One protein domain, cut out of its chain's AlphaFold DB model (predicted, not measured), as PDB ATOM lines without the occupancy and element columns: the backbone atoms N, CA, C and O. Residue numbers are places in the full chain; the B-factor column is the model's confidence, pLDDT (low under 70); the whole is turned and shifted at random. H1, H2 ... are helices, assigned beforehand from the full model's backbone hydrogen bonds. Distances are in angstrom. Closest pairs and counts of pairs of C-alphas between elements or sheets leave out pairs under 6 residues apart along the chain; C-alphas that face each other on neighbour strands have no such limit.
ATOM      1  N   ALA A 278     190.967 161.959 277.910       44.78
ATOM      2  CA  ALA A 278     191.098 161.129 276.715       44.78
ATOM      3  C   ALA A 278     189.951 161.355 275.711       44.78
ATOM      4  O   ALA A 278     190.211 161.594 274.530       44.78
ATOM      5  N   ARG A 279     188.680 161.373 276.158       49.25
ATOM      6  CA  ARG A 279     187.526 161.661 275.277       49.25
ATOM      7  C   ARG A 279     187.558 163.086 274.724       49.25
ATOM      8  O   ARG A 279     187.170 163.299 273.572       49.25
ATOM      9  N   ALA A 280     187.993 164.067 275.513       50.47
ATOM     10  CA  ALA A 280     188.122 165.451 275.066       50.47
ATOM     11  C   ALA A 280     189.245 165.601 274.030       50.47
ATOM     12  O   ALA A 280     189.030 166.205 272.974       50.47
ATOM     13  N   LYS A 281     190.408 164.993 274.285       54.88
ATOM     14  CA  LYS A 281     191.547 164.955 273.359       54.88
ATOM     15  C   LYS A 281     191.179 164.258 272.051       54.88
ATOM     16  O   LYS A 281     191.404 164.814 270.981       54.88
ATOM     17  N   GLN A 282     190.495 163.125 272.134       55.03
ATOM     18  CA  GLN A 282     190.026 162.361 270.985       55.03
ATOM     19  C   GLN A 282     189.000 163.129 270.145       55.03
ATOM     20  O   GLN A 282     189.143 163.231 268.929       55.03
ATOM     21  N   ARG A 283     187.989 163.745 270.778       63.16
ATOM     22  CA  ARG A 283     187.029 164.611 270.070       63.16
ATOM     23  C   ARG A 283     187.728 165.780 269.386       63.16
ATOM     24  O   ARG A 283     187.297 166.196 268.310       63.16
ATOM     25  N   ARG A 284     188.793 166.313 269.992       66.06
ATOM     26  CA  ARG A 284     189.613 167.369 269.393       66.06
ATOM     27  C   ARG A 284     190.360 166.850 268.167       66.06
ATOM     28  O   ARG A 284     190.236 167.451 267.106       66.06
ATOM     29  N   GLU A 285     191.039 165.714 268.280       67.81
ATOM     30  CA  GLU A 285     191.808 165.093 267.195       67.81
ATOM     31  C   GLU A 285     190.920 164.660 266.017       67.81
ATOM     32  O   GLU A 285     191.240 164.952 264.865       67.81
ATOM     33  N   ASP A 286     189.752 164.066 266.272       66.06
ATOM     34  CA  ASP A 286     188.799 163.691 265.222       66.06
ATOM     35  C   ASP A 286     188.192 164.903 264.522       66.06
ATOM     36  O   ASP A 286     188.044 164.927 263.294       66.06
ATOM     37  N   ARG A 287     187.858 165.941 265.294       70.56
ATOM     38  CA  ARG A 287     187.378 167.204 264.735       70.56
ATOM     39  C   ARG A 287     188.460 167.853 263.878       70.56
ATOM     40  O   ARG A 287     188.152 168.329 262.787       70.56
ATOM     41  N   GLU A 288     189.708 167.837 264.333       74.25
ATOM     42  CA  GLU A 288     190.854 168.331 263.574       74.25
ATOM     43  C   GLU A 288     191.088 167.513 262.302       74.25
ATOM     44  O   GLU A 288     191.275 168.102 261.238       74.25
ATOM     45  N   ARG A 289     191.008 166.179 262.358       77.06
ATOM     46  CA  ARG A 289     191.157 165.295 261.193       77.06
ATOM     47  C   ARG A 289     190.083 165.561 260.142       77.06
ATOM     48  O   ARG A 289     190.420 165.863 258.998       77.06
ATOM     49  N   ARG A 290     188.804 165.559 260.533       77.12
ATOM     50  CA  ARG A 290     187.682 165.868 259.626       77.12
ATOM     51  C   ARG A 290     187.816 167.265 259.027       77.12
ATOM     52  O   ARG A 290     187.527 167.473 257.848       77.12
ATOM     53  N   GLN A 291     188.285 168.236 259.813       75.94
ATOM     54  CA  GLN A 291     188.572 169.573 259.301       75.94
ATOM     55  C   GLN A 291     189.746 169.582 258.317       75.94
ATOM     56  O   GLN A 291     189.644 170.260 257.297       75.94
ATOM     57  N   ARG A 292     190.833 168.845 258.574       77.38
ATOM     58  CA  ARG A 292     191.983 168.729 257.660       77.38
ATOM     59  C   ARG A 292     191.580 168.085 256.338       77.38
ATOM     60  O   ARG A 292     191.914 168.628 255.290       77.38
ATOM     61  N   GLU A 293     190.811 167.001 256.372       79.00
ATOM     62  CA  GLU A 293     190.300 166.330 255.170       79.00
ATOM     63  C   GLU A 293     189.364 167.234 254.373       79.00
ATOM     64  O   GLU A 293     189.543 167.400 253.166       79.00
ATOM     65  N   ARG A 294     188.416 167.897 255.049       81.00
ATOM     66  CA  ARG A 294     187.518 168.862 254.405       81.00
ATOM     67  C   ARG A 294     188.300 170.013 253.774       81.00
ATOM     68  O   ARG A 294     188.059 170.334 252.616       81.00
ATOM     69  N   ARG A 295     189.263 170.601 254.495       81.50
ATOM     70  CA  ARG A 295     190.132 171.672 253.976       81.50
ATOM     71  C   ARG A 295     190.939 171.195 252.776       81.50
ATOM     72  O   ARG A 295     190.983 171.903 251.778       81.50
ATOM     73  N   ARG A 296     191.530 169.999 252.843       83.38
ATOM     74  CA  ARG A 296     192.294 169.411 251.735       83.38
ATOM     75  C   ARG A 296     191.411 169.205 250.508       83.38
ATOM     76  O   ARG A 296     191.803 169.607 249.419       83.38
ATOM     77  N   ARG A 297     190.202 168.668 250.682       85.38
ATOM     78  CA  ARG A 297     189.235 168.475 249.595       85.38
ATOM     79  C   ARG A 297     188.814 169.798 248.957       85.38
ATOM     80  O   ARG A 297     188.943 169.951 247.749       85.38
ATOM     81  N   THR A 298     188.394 170.775 249.761       84.88
ATOM     82  CA  THR A 298     188.026 172.108 249.260       84.88
ATOM     83  C   THR A 298     189.203 172.791 248.562       84.88
ATOM     84  O   THR A 298     189.023 173.457 247.546       84.88
ATOM     85  N   ARG A 299     190.427 172.601 249.067       83.44
ATOM     86  CA  ARG A 299     191.640 173.128 248.438       83.44
ATOM     87  C   ARG A 299     191.876 172.511 247.063       83.44
ATOM     88  O   ARG A 299     192.088 173.253 246.112       83.44
ATOM     89  N   ILE A 300     191.767 171.189 246.946       86.19
ATOM     90  CA  ILE A 300     191.870 170.473 245.668       86.19
ATOM     91  C   ILE A 300     190.807 170.971 244.679       86.19
ATOM     92  O   ILE A 300     191.133 171.283 243.538       86.19
ATOM     93  N   GLU A 301     189.556 171.116 245.117       88.00
ATOM     94  CA  GLU A 301     188.457 171.626 244.283       88.00
ATOM     95  C   GLU A 301     188.705 173.069 243.805       88.00
ATOM     96  O   GLU A 301     188.414 173.410 242.657       88.00
ATOM     97  N   ASN A 302     189.279 173.923 244.656       84.69
ATOM     98  CA  ASN A 302     189.619 175.297 244.295       84.69
ATOM     99  C   ASN A 302     190.787 175.372 243.305       84.69
ATOM    100  O   ASN A 302     190.704 176.137 242.343       84.69
ATOM    101  N   ILE A 303     191.835 174.569 243.505       88.06
ATOM    102  CA  ILE A 303     192.972 174.488 242.576       88.06
ATOM    103  C   ILE A 303     192.494 173.962 241.221       88.06
ATOM    104  O   ILE A 303     192.813 174.538 240.184       88.06
ATOM    105  N   ALA A 304     191.651 172.927 241.223       87.25
ATOM    106  CA  ALA A 304     191.039 172.389 240.013       87.25
ATOM    107  C   ALA A 304     190.273 173.458 239.227       87.25
ATOM    108  O   ALA A 304     190.455 173.582 238.016       87.25
ATOM    109  N   ARG A 305     189.492 174.293 239.923       87.81
ATOM    110  CA  ARG A 305     188.773 175.417 239.311       87.81
ATOM    111  C   ARG A 305     189.717 176.464 238.716       87.81
ATOM    112  O   ARG A 305     189.448 176.951 237.626       87.81
ATOM    113  N   GLN A 306     190.806 176.804 239.408       85.56
ATOM    114  CA  GLN A 306     191.799 177.772 238.922       85.56
ATOM    115  C   GLN A 306     192.538 177.278 237.675       85.56
ATOM    116  O   GLN A 306     192.815 178.068 236.779       85.56
ATOM    117  N   LEU A 307     192.830 175.977 237.609       87.81
ATOM    118  CA  LEU A 307     193.546 175.359 236.493       87.81
ATOM    119  C   LEU A 307     192.621 174.883 235.358       87.81
ATOM    120  O   LEU A 307     193.115 174.385 234.351       87.81
ATOM    121  N   GLY A 308     191.295 174.985 235.516       88.38
ATOM    122  CA  GLY A 308     190.321 174.473 234.544       88.38
ATOM    123  C   GLY A 308     190.348 172.945 234.387       88.38
ATOM    124  O   GLY A 308     190.043 172.423 233.318       88.38
ATOM    125  N   ARG A 309     190.751 172.223 235.436       90.62
ATOM    126  CA  ARG A 309     190.960 170.766 235.451       90.62
ATOM    127  C   ARG A 309     189.957 170.073 236.377       90.62
ATOM    128  O   ARG A 309     189.271 170.719 237.165       90.62
ATOM    129  N   SER A 310     189.868 168.743 236.311       88.06
ATOM    130  CA  SER A 310     189.058 167.972 237.265       88.06
ATOM    131  C   SER A 310     189.790 167.810 238.602       88.06
ATOM    132  O   SER A 310     191.014 167.671 238.630       88.06
ATOM    133  N   ALA A 311     189.044 167.756 239.711       83.94
ATOM    134  CA  ALA A 311     189.603 167.557 241.054       83.94
ATOM    135  C   ALA A 311     190.419 166.256 241.187       83.94
ATOM    136  O   ALA A 311     191.415 166.226 241.900       83.94
ATOM    137  N   ALA A 312     190.037 165.203 240.456       85.94
ATOM    138  CA  ALA A 312     190.751 163.926 240.435       85.94
ATOM    139  C   ALA A 312     192.112 163.994 239.715       85.94
ATOM    140  O   ALA A 312     192.943 163.115 239.899       85.94
ATOM    141  N   SER A 313     192.340 165.026 238.895       87.75
ATOM    142  CA  SER A 313     193.580 165.200 238.131       87.75
ATOM    143  C   SER A 313     194.628 166.073 238.831       87.75
ATOM    144  O   SER A 313     195.679 166.315 238.245       87.75
ATOM    145  N   ILE A 314     194.343 166.573 240.040       91.19
ATOM    146  CA  ILE A 314     195.230 167.470 240.794       91.19
ATOM    147  C   ILE A 314     196.303 166.667 241.521       91.19
ATOM    148  O   ILE A 314     196.003 165.742 242.274       91.19
ATOM    149  N   THR A 315     197.554 167.049 241.295       90.19
ATOM    150  CA  THR A 315     198.741 166.406 241.868       90.19
ATOM    151  C   THR A 315     199.213 167.119 243.137       90.19
ATOM    152  O   THR A 315     198.791 168.238 243.439       90.19
ATOM    153  N   GLU A 316     200.125 166.501 243.893       86.62
ATOM    154  CA  GLU A 316     200.736 167.173 245.052       86.62
ATOM    155  C   GLU A 316     201.661 168.338 244.665       86.62
ATOM    156  O   GLU A 316     201.869 169.259 245.454       86.62
ATOM    157  N   GLU A 317     202.191 168.348 243.441       88.50
ATOM    158  CA  GLU A 317     202.956 169.481 242.911       88.50
ATOM    159  C   GLU A 317     202.052 170.693 242.658       88.50
ATOM    160  O   GLU A 317     202.398 171.798 243.075       88.50
ATOM    161  N   ASP A 318     200.849 170.477 242.113       88.31
ATOM    162  CA  ASP A 318     199.838 171.532 241.945       88.31
ATOM    163  C   ASP A 318     199.448 172.162 243.305       88.31
ATOM    164  O   ASP A 318     199.269 173.379 243.422       88.31
ATOM    165  N   ILE A 319     199.357 171.347 244.367       86.00
ATOM    166  CA  ILE A 319     199.046 171.806 245.734       86.00
ATOM    167  C   ILE A 319     200.193 172.632 246.327       86.00
ATOM    168  O   ILE A 319     199.947 173.669 246.962       86.00
ATOM    169  N   LYS A 320     201.445 172.201 246.137       87.19
ATOM    170  CA  LYS A 320     202.631 172.939 246.599       87.19
ATOM    171  C   LYS A 320     202.765 174.284 245.893       87.19
ATOM    172  O   LYS A 320     202.979 175.293 246.561       87.19
ATOM    173  N   GLU A 321     202.574 174.312 244.580       88.62
ATOM    174  CA  GLU A 321     202.696 175.536 243.787       88.62
ATOM    175  C   GLU A 321     201.587 176.545 244.120       88.62
ATOM    176  O   GLU A 321     201.860 177.723 244.351       88.62
ATOM    177  N   SER A 322     200.344 176.075 244.280       86.94
ATOM    178  CA  SER A 322     199.244 176.907 244.780       86.94
ATOM    179  C   SER A 322     199.547 177.488 246.167       86.94
ATOM    180  O   SER A 322     199.317 178.676 246.401       86.94
ATOM    181  N   SER A 323     200.136 176.688 247.067       84.19
ATOM    182  CA  SER A 323     200.555 177.153 248.399       84.19
ATOM    183  C   SER A 323     201.613 178.253 248.328       84.19
ATOM    184  O   SER A 323     201.544 179.215 249.092       84.19
ATOM    185  N   ARG A 324     202.585 178.123 247.417       86.81
ATOM    186  CA  ARG A 324     203.643 179.116 247.214       86.81
ATOM    187  C   ARG A 324     203.067 180.437 246.713       86.81
ATOM    188  O   ARG A 324     203.313 181.470 247.328       86.81
ATOM    189  N   MET A 325     202.230 180.396 245.675       84.50
ATOM    190  CA  MET A 325     201.565 181.591 245.142       84.50
ATOM    191  C   MET A 325     200.674 182.281 246.186       84.50
ATOM    192  O   MET A 325     200.641 183.506 246.273       84.50
ATOM    193  N   GLU A 326     199.949 181.512 246.999       81.62
ATOM    194  CA  GLU A 326     199.118 182.039 248.085       81.62
ATOM    195  C   GLU A 326     199.970 182.730 249.165       81.62
ATOM    196  O   GLU A 326     199.645 183.840 249.589       81.62
ATOM    197  N   SER A 327     201.101 182.123 249.539       81.50
ATOM    198  CA  SER A 327     202.070 182.714 250.468       81.50
ATOM    199  C   SER A 327     202.682 184.006 249.925       81.50
ATOM    200  O   SER A 327     202.845 184.967 250.673       81.50
ATOM    201  N   GLU A 328     203.003 184.060 248.632       88.31
ATOM    202  CA  GLU A 328     203.534 185.260 247.975       88.31
ATOM    203  C   GLU A 328     202.499 186.386 247.931       88.31
ATOM    204  O   GLU A 328     202.818 187.529 248.256       88.31
ATOM    205  N   ARG A 329     201.235 186.070 247.618       83.75
ATOM    206  CA  ARG A 329     200.136 187.047 247.666       83.75
ATOM    207  C   ARG A 329     199.910 187.579 249.078       83.75
ATOM    208  O   ARG A 329     199.723 188.781 249.238       83.75
ATOM    209  N   TYR A 330     199.946 186.709 250.087       77.00
ATOM    210  CA  TYR A 330     199.822 187.123 251.483       77.00
ATOM    211  C   TYR A 330     200.988 188.020 251.912       77.00
ATOM    212  O   TYR A 330     200.761 189.068 252.511       77.00
ATOM    213  N   ALA A 331     202.225 187.656 251.563       84.81
ATOM    214  CA  ALA A 331     203.406 188.464 251.856       84.81
ATOM    215  C   ALA A 331     203.346 189.839 251.171       84.81
ATOM    216  O   ALA A 331     203.654 190.848 251.803       84.81
ATOM    217  N   ALA A 332     202.898 189.892 249.913       87.69
ATOM    218  CA  ALA A 332     202.718 191.138 249.175       87.69
ATOM    219  C   ALA A 332     201.631 192.031 249.797       87.69
ATOM    220  O   ALA A 332     201.849 193.228 249.977       87.69
ATOM    221  N   GLU A 333     200.485 191.460 250.179       84.19
ATOM    222  CA  GLU A 333     199.401 192.204 250.833       84.19
ATOM    223  C   GLU A 333     199.802 192.691 252.230       84.19
ATOM    224  O   GLU A 333     199.521 193.828 252.608       84.19
ATOM    225  N   HIS A 334     200.521 191.867 252.989       83.25
ATOM    226  CA  HIS A 334     201.059 192.263 254.283       83.25
ATOM    227  C   HIS A 334     202.078 193.404 254.141       83.25
ATOM    228  O   HIS A 334     202.000 194.384 254.880       83.25
ATOM    229  N   ALA A 335     202.981 193.331 253.158       87.81
ATOM    230  CA  ALA A 335     203.920 194.410 252.854       87.81
ATOM    231  C   ALA A 335     203.198 195.702 252.428       87.81
ATOM    232  O   ALA A 335     203.545 196.779 252.912       87.81
ATOM    233  N   ARG A 336     202.143 195.602 251.602       93.00
ATOM    234  CA  ARG A 336     201.276 196.737 251.236       93.00
ATOM    235  C   ARG A 336     200.660 197.383 252.477       93.00
ATOM    236  O   ARG A 336     200.759 198.594 252.644       93.00
ATOM    237  N   ARG A 337     200.070 196.586 253.374       82.38
ATOM    238  CA  ARG A 337     199.449 197.085 254.613       82.38
ATOM    239  C   ARG A 337     200.462 197.698 255.579       82.38
ATOM    240  O   ARG A 337     200.141 198.669 256.262       82.38
ATOM    241  N   GLN A 338     201.684 197.172 255.646       85.25
ATOM    242  CA  GLN A 338     202.753 197.772 256.451       85.25
ATOM    243  C   GLN A 338     203.220 199.125 255.905       85.25
ATOM    244  O   GLN A 338     203.628 199.974 256.695       85.25
ATOM    245  N   ALA A 339     203.115 199.346 254.593       89.56
ATOM    246  CA  ALA A 339     203.460 200.618 253.960       89.56
ATOM    247  C   ALA A 339     202.424 201.736 254.197       89.56
ATOM    248  O   ALA A 339     202.752 202.905 254.011       89.56
ATOM    249  N   LEU A 340     201.200 201.400 254.617       89.12
ATOM    250  CA  LEU A 340     200.169 202.377 254.982       89.12
ATOM    251  C   LEU A 340     200.495 203.073 256.311       89.12
ATOM    252  O   LEU A 340     201.136 202.500 257.200       89.12
TER     253      LEU A 340
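Overview. This is residues 278 to 340 of the 615 residues of the protein "Calcineurin-like phosphoesterase domain-containing protein 1" of Aspergillus udagawae (UniProt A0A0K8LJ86). Two long helices, H1 and then H2, make an open L: the last part of H1 meets the first part of H2 near the corner, and residues 278 to 295 and 324 to 340 stick out as two free arms. The printed part has 63 residues with two named helices and no named strand, and its class is all helix. It is only just extended, close to loose, with a radius of gyration of the C-alphas of 16.1 A, and flat, spanning 47 by 35 by 16 A.

Arrangement. H1, residues 278 to 307, touches H2, residues 316 to 339, with residues 299 to 303 alone. H2 touches H1 with residues 318 to 322 alone. Their closest C-alphas, those of Ile 303 and Ser 322, are 7.1 A apart. Their lines are about perpendicular, at 88 degrees. In H1 and H2 every O i to N i+4 pair is within hydrogen-bond range.

Along the chain. H1 measures 42.7 A from C-alpha 278 at (191.098, 161.129, 276.715) to C-alpha 307. H2 measures 34.7 A and ends with C-alpha 339 at (203.460, 200.618, 253.960).

Size, cuts and confidence. The C-alphas farthest apart, those of Ala 278 and Leu 340, are 47.5 A apart. The printed part has no cut, and the link from H1 to H2 is short. Residues 278 to 286 have pLDDT under 70.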